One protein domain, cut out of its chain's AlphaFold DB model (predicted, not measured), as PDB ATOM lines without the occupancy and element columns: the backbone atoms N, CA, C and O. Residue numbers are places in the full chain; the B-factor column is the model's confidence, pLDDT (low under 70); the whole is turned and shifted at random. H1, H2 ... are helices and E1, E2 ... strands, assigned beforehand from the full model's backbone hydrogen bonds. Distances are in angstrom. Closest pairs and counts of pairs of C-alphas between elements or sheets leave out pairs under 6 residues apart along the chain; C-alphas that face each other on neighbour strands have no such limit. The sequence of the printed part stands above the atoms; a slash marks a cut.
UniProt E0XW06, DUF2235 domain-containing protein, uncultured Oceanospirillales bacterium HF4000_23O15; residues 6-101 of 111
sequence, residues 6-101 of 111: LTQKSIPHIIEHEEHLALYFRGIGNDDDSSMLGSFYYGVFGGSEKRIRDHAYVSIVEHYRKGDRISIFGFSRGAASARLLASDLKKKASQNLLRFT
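What this domain is: This is residues 6 to 101 of the 111 residues of the protein "DUF2235 domain-containing protein" of uncultured Oceanospirillales bacterium HF4000_23O15 (UniProt E0XW06). Two long helices, H1 and H2, cross with part of their lengths, and a small hairpin, E1 and E2, sits beyond H1. Residues 30 to 38 and 90 to 101 stick out. The printed part has 96 residues with two named strands and two named helices, in the order E1, E2, H1, H2; the strands make an antiparallel sheet, E1 - E2, and of the 50 residues in named elements helices hold 42, the class being mostly helix. The whole is flat, 50 by 32 by 17 A, and only just loose, close to compact, with a radius of gyration of the C-alphas of 15.4 A.

Where its parts are: Find C-alpha 13 at (-53.395, 9.921, -3.755), where E1, residues 13 to 16, begins; E2 is residues 21 to 24. H1, residues 45 to 63, runs 27.4 A; H2, residues 77 to 99, runs 33.1 A to C-alpha 99 at (-60.839, 33.738, -25.312).

How they stand to each other: In the hairpin E1 and E2, N 13 and O 24 are 2.9 A apart, within hydrogen-bond range. The closest C-alphas of E2 and H1, Leu 23 and Ser 59, are 7.9 A apart. H1, with residues 49 to 57 alone, touches residues 81 to 89 of H2, closest at the C-alphas of Arg 53 and Leu 85, 6.1 A; they run the same way at a steep tilt of 51 degrees. H2 is apart from both strands. In H1 and H2 every O i to N i+4 pair is within hydrogen-bond range.

The domain as a whole: The printed part has no cut. The links E2 to H1 and H1 to H2 are long. Look for pLDDT under 70 at residues 6 to 11, 28 to 47 and 94 to 101.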
ATOM      1  N   LEU A   6     -57.576  10.226   3.524       66.38
ATOM      2  CA  LEU A   6     -57.189   9.609   2.255       66.38
ATOM      3  C   LEU A   6     -58.432   8.965   1.629       66.38
ATOM      4  O   LEU A   6     -58.975   8.008   2.189       66.38
ATOM      5  N   THR A   7     -58.887   9.495   0.499       67.69
ATOM      6  CA  THR A   7     -60.104   9.030  -0.181       67.69
ATOM      7  C   THR A   7     -59.801   8.044  -1.306       67.69
ATOM      8  O   THR A   7     -60.636   7.191  -1.607       67.69
ATOM      9  N   GLN A   8     -58.579   8.062  -1.852       68.62
ATOM     10  CA  GLN A   8     -58.185   7.214  -2.979       68.62
ATOM     11  C   GLN A   8     -56.834   6.513  -2.753       68.62
ATOM     12  O   GLN A   8     -55.856   7.125  -2.326       68.62
ATOM     13  N   LYS A   9     -56.783   5.204  -3.050       63.06
ATOM     14  CA  LYS A   9     -55.575   4.355  -2.934       63.06
ATOM     15  C   LYS A   9     -54.726   4.296  -4.214       63.06
ATOM     16  O   LYS A   9     -53.660   3.693  -4.210       63.06
ATOM     17  N   SER A  10     -55.215   4.864  -5.315       65.94
ATOM     18  CA  SER A  10     -54.509   4.968  -6.600       65.94
ATOM     19  C   SER A  10     -53.946   6.376  -6.795       65.94
ATOM     20  O   SER A  10     -54.351   7.289  -6.093       65.94
ATOM     21  N   ILE A  11     -53.026   6.566  -7.749       68.62
ATOM     22  CA  ILE A  11     -52.458   7.888  -8.070       68.62
ATOM     23  C   ILE A  11     -53.465   8.709  -8.907       68.62
ATOM     24  O   ILE A  11     -53.958   8.165  -9.896       68.62
ATOM     25  N   PRO A  12     -53.687  10.003  -8.596       79.69
ATOM     26  CA  PRO A  12     -53.121  10.715  -7.450       79.69
ATOM     27  C   PRO A  12     -53.713  10.231  -6.132       79.69
ATOM     28  O   PRO A  12     -54.912  10.009  -6.035       79.69
ATOM     29  N   HIS A  13     -52.873  10.117  -5.102       81.44
ATOM     30  CA  HIS A  13     -53.395   9.921  -3.755       81.44
ATOM     31  C   HIS A  13     -54.098  11.215  -3.351       81.44
ATOM     32  O   HIS A  13     -53.460  12.269  -3.297       81.44
ATOM     33  N   ILE A  14     -55.404  11.125  -3.115       84.50
ATOM     34  CA  ILE A  14     -56.250  12.272  -2.800       84.50
ATOM     35  C   ILE A  14     -56.488  12.314  -1.296       84.50
ATOM     36  O   ILE A  14     -56.940  11.334  -0.698       84.50
ATOM     37  N   ILE A  15     -56.167  13.452  -0.690       83.56
ATOM     38  CA  ILE A  15     -56.484  13.755   0.700       83.56
ATOM     39  C   ILE A  15     -57.470  14.920   0.703       83.56
ATOM     40  O   ILE A  15     -57.149  16.017   0.247       83.56
ATOM     41  N   GLU A  16     -58.659  14.671   1.239       83.56
ATOM     42  CA  GLU A  16     -59.731  15.658   1.340       83.56
ATOM     43  C   GLU A  16     -59.833  16.217   2.760       83.56
ATOM     44  O   GLU A  16     -59.773  15.481   3.755       83.56
ATOM     45  N   HIS A  17     -60.010  17.531   2.835       84.25
ATOM     46  CA  HIS A  17     -60.388  18.284   4.021       84.25
ATOM     47  C   HIS A  17     -61.520  19.249   3.652       84.25
ATOM     48  O   HIS A  17     -61.704  19.571   2.480       84.25
ATOM     49  N   GLU A  18     -62.248  19.760   4.645       81.62
ATOM     50  CA  GLU A  18     -63.406  20.649   4.441       81.62
ATOM     51  C   GLU A  18     -63.083  21.898   3.600       81.62
ATOM     52  O   GLU A  18     -63.934  22.397   2.869       81.62
ATOM     53  N   GLU A  19     -61.838  22.374   3.662       83.50
ATOM     54  CA  GLU A  19     -61.385  23.613   3.015       83.50
ATOM     55  C   GLU A  19     -60.325  23.403   1.925       83.50
ATOM     56  O   GLU A  19     -59.992  24.341   1.201       83.50
ATOM     57  N   HIS A  20     -59.726  22.213   1.829       84.19
ATOM     58  CA  HIS A  20     -58.619  21.977   0.905       84.19
ATOM     59  C   HIS A  20     -58.585  20.546   0.378       84.19
ATOM     60  O   HIS A  20     -58.870  19.584   1.089       84.19
ATOM     61  N   LEU A  21     -58.162  20.427  -0.878       89.06
ATOM     62  CA  LEU A  21     -57.921  19.170  -1.571       89.06
ATOM     63  C   LEU A  21     -56.424  19.039  -1.851       89.06
ATOM     64  O   LEU A  21     -55.837  19.897  -2.511       89.06
ATOM     65  N   ALA A  22     -55.805  17.967  -1.366       90.38
ATOM     66  CA  ALA A  22     -54.408  17.665  -1.642       90.38
ATOM     67  C   ALA A  22     -54.294  16.467  -2.591       90.38
ATOM     68  O   ALA A  22     -54.806  15.384  -2.317       90.38
ATOM     69  N   LEU A  23     -53.587  16.675  -3.702       89.38
ATOM     70  CA  LEU A  23     -53.334  15.674  -4.736       89.38
ATOM     71  C   LEU A  23     -51.847  15.308  -4.728       89.38
ATOM     72  O   LEU A  23     -50.997  16.160  -4.993       89.38
ATOM     73  N   TYR A  24     -51.518  14.048  -4.439       89.56
ATOM     74  CA  TYR A  24     -50.136  13.571  -4.429       89.56
ATOM     75  C   TYR A  24     -49.834  12.649  -5.612       89.56
ATOM     76  O   TYR A  24     -50.410  11.567  -5.768       89.56
ATOM     77  N   PHE A  25     -48.854  13.066  -6.414       86.88
ATOM     78  CA  PHE A  25     -48.350  12.327  -7.564       86.88
ATOM     79  C   PHE A  25     -46.991  11.715  -7.235       86.88
ATOM     80  O   PHE A  25     -46.064  12.411  -6.818       86.88
ATOM     81  N   ARG A  26     -46.862  10.404  -7.449       83.44
ATOM     82  CA  ARG A  26     -45.600   9.690  -7.231       83.44
ATOM     83  C   ARG A  26     -44.555  10.135  -8.256       83.44
ATOM     84  O   ARG A  26     -44.844  10.184  -9.451       83.44
ATOM     85  N   GLY A  27     -43.345  10.440  -7.787       71.50
ATOM     86  CA  GLY A  27     -42.218  10.813  -8.643       71.50
ATOM     87  C   GLY A  27     -41.682   9.647  -9.481       71.50
ATOM     88  O   GLY A  27     -41.867   8.479  -9.149       71.50
ATOM     89  N   ILE A  28     -40.991   9.978 -10.572       68.94
ATOM     90  CA  ILE A  28     -40.328   9.013 -11.466       68.94
ATOM     91  C   ILE A  28     -39.152   8.365 -10.724       68.94
ATOM     92  O   ILE A  28     -38.397   9.086 -10.069       68.94
ATOM     93  N   GLY A  29     -38.960   7.049 -10.874       61.19
ATOM     94  CA  GLY A  29     -37.770   6.324 -10.398       61.19
ATOM     95  C   GLY A  29     -37.773   5.985  -8.907       61.19
ATOM     96  O   GLY A  29     -36.749   6.169  -8.264       61.19
ATOM     97  N   ASN A  30     -38.923   5.581  -8.361       58.66
ATOM     98  CA  ASN A  30     -39.082   5.166  -6.959       58.66
ATOM     99  C   ASN A  30     -39.436   3.670  -6.821       58.66
ATOM    100  O   ASN A  30     -39.959   3.266  -5.786       58.66
ATOM    101  N   ASP A  31     -39.208   2.893  -7.880       49.59
ATOM    102  CA  ASP A  31     -39.197   1.431  -7.844       49.59
ATOM    103  C   ASP A  31     -37.710   1.041  -7.880       49.59
ATOM    104  O   ASP A  31     -36.981   1.600  -8.699       49.59
ATOM    105  N   ASP A  32     -37.282   0.236  -6.901       52.00
ATOM    106  CA  ASP A  32     -35.920  -0.242  -6.610       52.00
ATOM    107  C   ASP A  32     -34.859   0.028  -7.683       52.00
ATOM    108  O   ASP A  32     -34.904  -0.573  -8.745       52.00
ATOM    109  N   ASP A  33     -33.872   0.872  -7.366       43.97
ATOM    110  CA  ASP A  33     -32.512   0.732  -7.897       43.97
ATOM    111  C   ASP A  33     -31.560   1.666  -7.142       43.97
ATOM    112  O   ASP A  33     -31.563   2.893  -7.288       43.97
ATOM    113  N   SER A  34     -30.670   1.078  -6.347       44.59
ATOM    114  CA  SER A  34     -29.561   1.721  -5.631       44.59
ATOM    115  C   SER A  34     -28.458   2.249  -6.573       44.59
ATOM    116  O   SER A  34     -27.268   2.112  -6.306       44.59
ATOM    117  N   SER A  35     -28.835   2.844  -7.706       49.16
ATOM    118  CA  SER A  35     -27.957   3.468  -8.715       49.16
ATOM    119  C   SER A  35     -28.531   4.788  -9.278       49.16
ATOM    120  O   SER A  35     -28.016   5.355 -10.245       49.16
ATOM    121  N   MET A  36     -29.581   5.323  -8.637       50.97
ATOM    122  CA  MET A  36     -30.456   6.430  -9.071       50.97
ATOM    123  C   MET A  36     -29.805   7.775  -9.441       50.97
ATOM    124  O   MET A  36     -30.480   8.595 -10.067       50.97
ATOM    125  N   LEU A  37     -28.553   8.041  -9.055       57.34
ATOM    126  CA  LEU A  37     -27.857   9.304  -9.358       57.34
ATOM    127  C   LEU A  37     -27.145   9.282 -10.723       57.34
ATOM    128  O   LEU A  37     -27.109  10.308 -11.396       57.34
ATOM    129  N   GLY A  38     -26.637   8.125 -11.168       48.88
ATOM    130  CA  GLY A  38     -25.884   7.992 -12.427       48.88
ATOM    131  C   GLY A  38     -26.775   7.944 -13.674       48.88
ATOM    132  O   GLY A  38     -26.536   8.659 -14.644       48.88
ATOM    133  N   SER A  39     -27.878   7.192 -13.617       50.59
ATOM    134  CA  SER A  39     -28.895   7.143 -14.689       50.59
ATOM    135  C   SER A  39     -29.813   8.379 -14.726       50.59
ATOM    136  O   SER A  39     -30.617   8.530 -15.646       50.59
ATOM    137  N   PHE A  40     -29.687   9.292 -13.752       50.59
ATOM    138  CA  PHE A  40     -30.492  10.514 -13.610       50.59
ATOM    139  C   PHE A  40     -30.352  11.487 -14.795       50.59
ATOM    140  O   PHE A  40     -31.211  12.334 -14.999       50.59
ATOM    141  N   TYR A  41     -29.284  11.398 -15.585       50.59
ATOM    142  CA  TYR A  41     -28.994  12.409 -16.604       50.59
ATOM    143  C   TYR A  41     -29.334  11.996 -18.046       50.59
ATOM    144  O   TYR A  41     -29.416  12.872 -18.902       50.59
ATOM    145  N   TYR A  42     -29.577  10.711 -18.346       46.12
ATOM    146  CA  TYR A  42     -29.312  10.204 -19.707       46.12
ATOM    147  C   TYR A  42     -30.489   9.741 -20.594       46.12
ATOM    148  O   TYR A  42     -30.224   9.383 -21.737       46.12
ATOM    149  N   GLY A  43     -31.775   9.798 -20.202       49.75
ATOM    150  CA  GLY A  43     -32.834   9.628 -21.234       49.75
ATOM    151  C   GLY A  43     -34.246   9.190 -20.834       49.75
ATOM    152  O   GLY A  43     -35.178   9.401 -21.601       49.75
ATOM    153  N   VAL A  44     -34.468   8.649 -19.634       51.97
ATOM    154  CA  VAL A  44     -35.800   8.127 -19.220       51.97
ATOM    155  C   VAL A  44     -36.787   9.238 -18.784       51.97
ATOM    156  O   VAL A  44     -37.968   8.999 -18.522       51.97
ATOM    157  N   PHE A  45     -36.324  10.488 -18.737       54.91
ATOM    158  CA  PHE A  45     -37.022  11.604 -18.096       54.91
ATOM    159  C   PHE A  45     -38.191  12.178 -18.897       54.91
ATOM    160  O   PHE A  45     -39.190  12.558 -18.300       54.91
ATOM    161  N   GLY A  46     -38.108  12.251 -20.228       55.88
ATOM    162  CA  GLY A  46     -39.061  13.050 -21.011       55.88
ATOM    163  C   GLY A  46     -40.501  12.519 -20.989       55.88
ATOM    164  O   GLY A  46     -41.442  13.261 -20.711       55.88
ATOM    165  N   GLY A  47     -40.686  11.226 -21.269       61.84
ATOM    166  CA  GLY A  47     -42.025  10.637 -21.418       61.84
ATOM    167  C   GLY A  47     -42.750  10.400 -20.091       61.84
ATOM    168  O   GLY A  47     -43.957  10.619 -19.985       61.84
ATOM    169  N   SER A  48     -42.015   9.981 -19.059       71.81
ATOM    170  CA  SER A  48     -42.575   9.688 -17.736       71.81
ATOM    171  C   SER A  48     -42.924  10.965 -16.959       71.81
ATOM    172  O   SER A  48     -43.962  11.004 -16.297       71.81
ATOM    173  N   GLU A  49     -42.133  12.031 -17.115       83.50
ATOM    174  CA  GLU A  49     -42.401  13.363 -16.557       83.50
ATOM    175  C   GLU A  49     -43.656  13.982 -17.135       83.50
ATOM    176  O   GLU A  49     -44.567  14.346 -16.388       83.50
ATOM    177  N   LYS A  50     -43.730  14.040 -18.469       84.50
ATOM    178  CA  LYS A  50     -44.846  14.685 -19.147       84.50
ATOM    179  C   LYS A  50     -46.168  14.037 -18.753       84.50
ATOM    180  O   LYS A  50     -47.129  14.745 -18.480       84.50
ATOM    181  N   ARG A  51     -46.208  12.706 -18.651       84.00
ATOM    182  CA  ARG A  51     -47.412  11.971 -18.244       84.00
ATOM    183  C   ARG A  51     -47.871  12.333 -16.830       84.00
ATOM    184  O   ARG A  51     -49.065  12.517 -16.616       84.00
ATOM    185  N   ILE A  52     -46.947  12.451 -15.873       87.25
ATOM    186  CA  ILE A  52     -47.281  12.866 -14.500       87.25
ATOM    187  C   ILE A  52     -47.808  14.304 -14.498       87.25
ATOM    188  O   ILE A  52     -48.828  14.578 -13.871       87.25
ATOM    189  N   ARG A  53     -47.147  15.207 -15.228       90.19
ATOM    190  CA  ARG A  53     -47.547  16.614 -15.333       90.19
ATOM    191  C   ARG A  53     -48.904  16.797 -16.014       90.19
ATOM    192  O   ARG A  53     -49.723  17.557 -15.507       90.19
ATOM    193  N   ASP A  54     -49.164  16.090 -17.110       89.38
ATOM    194  CA  ASP A  54     -50.457  16.119 -17.801       89.38
ATOM    195  C   ASP A  54     -51.575  15.614 -16.874       89.38
ATOM    196  O   ASP A  54     -52.624  16.248 -16.768       89.38
ATOM    197  N   HIS A  55     -51.331  14.515 -16.151       88.56
ATOM    198  CA  HIS A  55     -52.299  13.971 -15.200       88.56
ATOM    199  C   HIS A  55     -52.565  14.939 -14.039       88.56
ATOM    200  O   HIS A  55     -53.720  15.144 -13.664       88.56
ATOM    201  N   ALA A  56     -51.521  15.591 -13.519       90.31
ATOM    202  CA  ALA A  56     -51.657  16.624 -12.498       90.31
ATOM    203  C   ALA A  56     -52.447  17.836 -12.996       90.31
ATOM    204  O   ALA A  56     -53.312  18.335 -12.281       90.31
ATOM    205  N   TYR A  57     -52.204  18.274 -14.231       90.94
ATOM    206  CA  TYR A  57     -52.969  19.351 -14.847       90.94
ATOM    207  C   TYR A  57     -54.461  19.007 -14.936       90.94
ATOM    208  O   TYR A  57     -55.290  19.807 -14.508       90.94
ATOM    209  N   VAL A  58     -54.804  17.823 -15.455       89.38
ATOM    210  CA  VAL A  58     -56.202  17.373 -15.571       89.38
ATOM    211  C   VAL A  58     -56.856  17.278 -14.194       89.38
ATOM    212  O   VAL A  58     -57.911  17.869 -13.996       89.38
ATOM    213  N   SER A  59     -56.181  16.657 -13.223       88.94
ATOM    214  CA  SER A  59     -56.715  16.506 -11.862       88.94
ATOM    215  C   SER A  59     -56.995  17.861 -11.204       88.94
ATOM    216  O   SER A  59     -58.001  18.024 -10.524       88.94
ATOM    217  N   ILE A  60     -56.130  18.861 -11.415       89.69
ATOM    218  CA  ILE A  60     -56.376  20.224 -10.923       89.69
ATOM    219  C   ILE A  60     -57.609  20.817 -11.605       89.69
ATOM    220  O   ILE A  60     -58.467  21.359 -10.920       89.69
ATOM    221  N   VAL A  61     -57.718  20.714 -12.932       88.25
ATOM    222  CA  VAL A  61     -58.848  21.283 -13.689       88.25
ATOM    223  C   VAL A  61     -60.185  20.649 -13.300       88.25
ATOM    224  O   VAL A  61     -61.177  21.365 -13.223       88.25
ATOM    225  N   GLU A  62     -60.217  19.346 -13.022       87.62
ATOM    226  CA  GLU A  62     -61.431  18.630 -12.600       87.62
ATOM    227  C   GLU A  62     -61.977  19.112 -11.250       87.62
ATOM    228  O   GLU A  62     -63.188  19.102 -11.036       87.62
ATOM    229  N   HIS A  63     -61.098  19.555 -10.349       86.69
ATOM    230  CA  HIS A  63     -61.476  19.932  -8.985       86.69
ATOM    231  C   HIS A  63     -61.502  21.446  -8.752       86.69
ATOM    232  O   HIS A  63     -62.138  21.904  -7.804       86.69
ATOM    233  N   TYR A  64     -60.822  22.225  -9.595       87.25
ATOM    234  CA  TYR A  64     -60.688  23.667  -9.427       87.25
ATOM    235  C   TYR A  64     -62.028  24.390  -9.568       87.25
ATOM    236  O   TYR A  64     -62.722  24.279 -10.582       87.25
ATOM    237  N   ARG A  65     -62.344  25.232  -8.586       86.00
ATOM    238  CA  ARG A  65     -63.462  26.174  -8.616       86.00
ATOM    239  C   ARG A  65     -62.936  27.603  -8.676       86.00
ATOM    240  O   ARG A  65     -61.865  27.935  -8.171       86.00
ATOM    241  N   LYS A  66     -63.696  28.489  -9.327       85.81
ATOM    242  CA  LYS A  66     -63.321  29.904  -9.447       85.81
ATOM    243  C   LYS A  66     -63.136  30.510  -8.052       85.81
ATOM    244  O   LYS A  66     -64.081  30.545  -7.273       85.81
ATOM    245  N   GLY A  67     -61.944  31.046  -7.793       85.50
ATOM    246  CA  GLY A  67     -61.572  31.627  -6.497       85.50
ATOM    247  C   GLY A  67     -60.636  30.743  -5.672       85.50
ATOM    248  O   GLY A  67     -60.012  31.249  -4.739       85.50
ATOM    249  N   ASP A  68     -60.462  29.475  -6.050       88.31
ATOM    250  CA  ASP A  68     -59.532  28.580  -5.369       88.31
ATOM    251  C   ASP A  68     -58.082  29.046  -5.543       88.31
ATOM    252  O   ASP A  68     -57.678  29.593  -6.580       88.31
ATOM    253  N   ARG A  69     -57.276  28.788  -4.511       90.81
ATOM    254  CA  ARG A  69     -55.830  29.028  -4.511       90.81
ATOM    255  C   ARG A  69     -55.102  27.705  -4.699       90.81
ATOM    256  O   ARG A  69     -55.373  26.741  -3.995       90.81
ATOM    257  N   ILE A  70     -54.145  27.684  -5.623       91.50
ATOM    258  CA  ILE A  70     -53.353  26.492  -5.939       91.50
ATOM    259  C   ILE A  70     -51.963  26.649  -5.319       91.50
ATOM    260  O   ILE A  70     -51.273  27.638  -5.566       91.50
ATOM    261  N   SER A  71     -51.534  25.664  -4.534       93.56
ATOM    262  CA  SER A  71     -50.152  25.536  -4.058       93.56
ATOM    263  C   SER A  71     -49.526  24.282  -4.656       93.56
ATOM    264  O   SER A  71     -50.116  23.208  -4.594       93.56
ATOM    265  N   ILE A  72     -48.340  24.420  -5.253       93.31
ATOM    266  CA  ILE A  72     -47.634  23.320  -5.920       93.31
ATOM    267  C   ILE A  72     -46.308  23.102  -5.201       93.31
ATOM    268  O   ILE A  72     -45.505  24.025  -5.072       93.31
ATOM    269  N   PHE A  73     -46.070  21.868  -4.769       93.25
ATOM    270  CA  PHE A  73     -44.839  21.454  -4.107       93.25
ATOM    271  C   PHE A  73     -44.163  20.354  -4.922       93.25
ATOM    272  O   PHE A  73     -44.827  19.541  -5.562       93.25
ATOM    273  N   GLY A  74     -42.836  20.312  -4.888       90.38
ATOM    274  CA  GLY A  74     -42.068  19.277  -5.565       90.38
ATOM    275  C   GLY A  74     -40.668  19.151  -4.984       90.38
ATOM    276  O   GLY A  74     -40.107  20.125  -4.489       90.38
ATOM    277  N   PHE A  75     -40.099  17.947  -5.054       87.62
ATOM    278  CA  PHE A  75     -38.754  17.640  -4.567       87.62
ATOM    279  C   PHE A  75     -37.871  17.103  -5.699       87.62
ATOM    280  O   PHE A  75     -38.327  16.272  -6.485       87.62
ATOM    281  N   SER A  76     -36.615  17.563  -5.786       86.56
ATOM    282  CA  SER A  76     -35.654  17.183  -6.838       86.56
ATOM    283  C   SER A  76     -36.283  17.282  -8.242       86.56
ATOM    284  O   SER A  76     -36.683  18.369  -8.661       86.56
ATOM    285  N   ARG A  77     -36.475  16.161  -8.947       81.12
ATOM    286  CA  ARG A  77     -37.185  16.092 -10.241       81.12
ATOM    287  C   ARG A  77     -38.612  16.611 -10.176       81.12
ATOM    288  O   ARG A  77     -39.046  17.336 -11.062       81.12
ATOM    289  N   GLY A  78     -39.323  16.286  -9.099       85.69
ATOM    290  CA  GLY A  78     -40.679  16.770  -8.870       85.69
ATOM    291  C   GLY A  78     -40.737  18.294  -8.764       85.69
ATOM    292  O   GLY A  78     -41.741  18.880  -9.149       85.69
ATOM    293  N   ALA A  79     -39.664  18.959  -8.315       90.75
ATOM    294  CA  ALA A  79     -39.597  20.421  -8.305       90.75
ATOM    295  C   ALA A  79     -39.495  20.997  -9.727       90.75
ATOM    296  O   ALA A  79     -40.117  22.018 -10.022       90.75
ATOM    297  N   ALA A  80     -38.754  20.337 -10.625       89.56
ATOM    298  CA  ALA A  80     -38.714  20.717 -12.036       89.56
ATOM    299  C   ALA A  80     -40.097  20.548 -12.691       89.56
ATOM    300  O   ALA A  80     -40.601  21.495 -13.296       89.56
ATOM    301  N   SER A  81     -40.761  19.408 -12.475       90.94
ATOM    302  CA  SER A  81     -42.137  19.178 -12.940       90.94
ATOM    303  C   SER A  81     -43.137  20.178 -12.371       90.94
ATOM    304  O   SER A  81     -43.974  20.687 -13.108       90.94
ATOM    305  N   ALA A  82     -43.028  20.519 -11.084       92.50
ATOM    306  CA  ALA A  82     -43.876  21.520 -10.442       92.50
ATOM    307  C   ALA A  82     -43.751  22.893 -11.120       92.50
ATOM    308  O   ALA A  82     -44.757  23.560 -11.364       92.50
ATOM    309  N   ARG A  83     -42.527  23.304 -11.481       93.88
ATOM    310  CA  ARG A  83     -42.287  24.558 -12.215       93.88
ATOM    311  C   ARG A  83     -42.891  24.524 -13.619       93.88
ATOM    312  O   ARG A  83     -43.514  25.500 -14.032       93.88
ATOM    313  N   LEU A  84     -42.735  23.411 -14.340       93.50
ATOM    314  CA  LEU A  84     -43.336  23.238 -15.666       93.50
ATOM    315  C   LEU A  84     -44.867  23.252 -15.594       93.50
ATOM    316  O   LEU A  84     -45.503  23.963 -16.366       93.50
ATOM    317  N   LEU A  85     -45.452  22.556 -14.616       93.75
ATOM    318  CA  LEU A  85     -46.893  22.556 -14.364       93.75
ATOM    319  C   LEU A  85     -47.416  23.969 -14.064       93.75
ATOM    320  O   LEU A  85     -48.429  24.383 -14.623       93.75
ATOM    321  N   ALA A  86     -46.711  24.736 -13.226       94.00
ATOM    322  CA  ALA A  86     -47.064  26.127 -12.945       94.00
ATOM    323  C   ALA A  86     -47.041  26.995 -14.217       94.00
ATOM    324  O   ALA A  86     -47.926  27.830 -14.421       94.00
ATOM    325  N   SER A  87     -46.059  26.774 -15.096       93.19
ATOM    326  CA  SER A  87     -45.970  27.449 -16.395       93.19
ATOM    327  C   SER A  87     -47.152  27.096 -17.307       93.19
ATOM    328  O   SER A  87     -47.770  27.994 -17.883       93.19
ATOM    329  N   ASP A  88     -47.531  25.816 -17.385       90.94
ATOM    330  CA  ASP A  88     -48.684  25.365 -18.175       90.94
ATOM    331  C   ASP A  88     -49.999  25.963 -17.672       90.94
ATOM    332  O   ASP A  88     -50.808  26.442 -18.473       90.94
ATOM    333  N   LEU A  89     -50.202  25.964 -16.349       90.12
ATOM    334  CA  LEU A  89     -51.370  26.568 -15.709       90.12
ATOM    335  C   LEU A  89     -51.454  28.058 -16.039       90.12
ATOM    336  O   LEU A  89     -52.505  28.524 -16.478       90.12
ATOM    337  N   LYS A  90     -50.341  28.793 -15.918       88.88
ATOM    338  CA  LYS A  90     -50.277  30.216 -16.274       88.88
ATOM    339  C   LYS A  90     -50.603  30.441 -17.750       88.88
ATOM    340  O   LYS A  90     -51.467  31.253 -18.067       88.88
ATOM    341  N   LYS A  91     -49.950  29.707 -18.657       87.31
ATOM    342  CA  LYS A  91     -50.138  29.853 -20.108       87.31
ATOM    343  C   LYS A  91     -51.588  29.601 -20.512       87.31
ATOM    344  O   LYS A  91     -52.159  30.399 -21.251       87.31
ATOM    345  N   LYS A  92     -52.198  28.520 -20.018       82.25
ATOM    346  CA  LYS A  92     -53.582  28.162 -20.358       82.25
ATOM    347  C   LYS A  92     -54.606  29.077 -19.684       82.25
ATOM    348  O   LYS A  92     -55.598  29.420 -20.320       82.25
ATOM    349  N   ALA A  93     -54.352  29.548 -18.462       75.56
ATOM    350  CA  ALA A  93     -55.182  30.575 -17.834       75.56
ATOM    351  C   ALA A  93     -55.186  31.874 -18.660       75.56
ATOM    352  O   ALA A  93     -56.250  32.431 -18.921       75.56
ATOM    353  N   SER A  94     -54.022  32.312 -19.153       66.06
ATOM    354  CA  SER A  94     -53.917  33.476 -20.043       66.06
ATOM    355  C   SER A  94     -54.581  33.256 -21.406       66.06
ATOM    356  O   SER A  94     -55.171  34.182 -21.949       66.06
ATOM    357  N   GLN A  95     -54.536  32.044 -21.963       64.44
ATOM    358  CA  GLN A  95     -55.236  31.724 -23.215       64.44
ATOM    359  C   GLN A  95     -56.759  31.702 -23.049       64.44
ATOM    360  O   GLN A  95     -57.469  32.193 -23.922       64.44
ATOM    361  N   ASN A  96     -57.266  31.195 -21.922       56.62
ATOM    362  CA  ASN A  96     -58.686  31.303 -21.603       56.62
ATOM    363  C   ASN A  96     -59.086  32.771 -21.401       56.62
ATOM    364  O   ASN A  96     -60.128  33.172 -21.904       56.62
ATOM    365  N   LEU A  97     -58.234  33.598 -20.781       43.06
ATOM    366  CA  LEU A  97     -58.454  35.045 -20.673       43.06
ATOM    367  C   LEU A  97     -58.511  35.737 -22.051       43.06
ATOM    368  O   LEU A  97     -59.379  36.572 -22.269       43.06
ATOM    369  N   LEU A  98     -57.665  35.333 -23.005       37.81
ATOM    370  CA  LEU A  98     -57.702  35.814 -24.399       37.81
ATOM    371  C   LEU A  98     -58.936  35.322 -25.177       37.81
ATOM    372  O   LEU A  98     -59.355  35.959 -26.138       37.81
ATOM    373  N   ARG A  99     -59.555  34.211 -24.762       39.03
ATOM    374  CA  ARG A  99     -60.839  33.738 -25.312       39.03
ATOM    375  C   ARG A  99     -62.044  34.491 -24.727       39.03
ATOM    376  O   ARG A  99     -63.123  34.440 -25.309       39.03
ATOM    377  N   PHE A 100     -61.842  35.204 -23.616       39.59
ATOM    378  CA  PHE A 100     -62.814  36.055 -22.921       39.59
ATOM    379  C   PHE A 100     -62.544  37.556 -23.096       39.59
ATOM    380  O   PHE A 100     -63.050  38.356 -22.314       39.59
ATOM    381  N   THR A 101     -61.799  37.974 -24.121       33.91
ATOM    382  CA  THR A 101     -61.875  39.356 -24.607       33.91
ATOM    383  C   THR A 101     -62.887  39.407 -25.753       33.91
ATOM    384  O   THR A 101     -62.509  39.143 -26.899       33.91
TER     385      THR A 101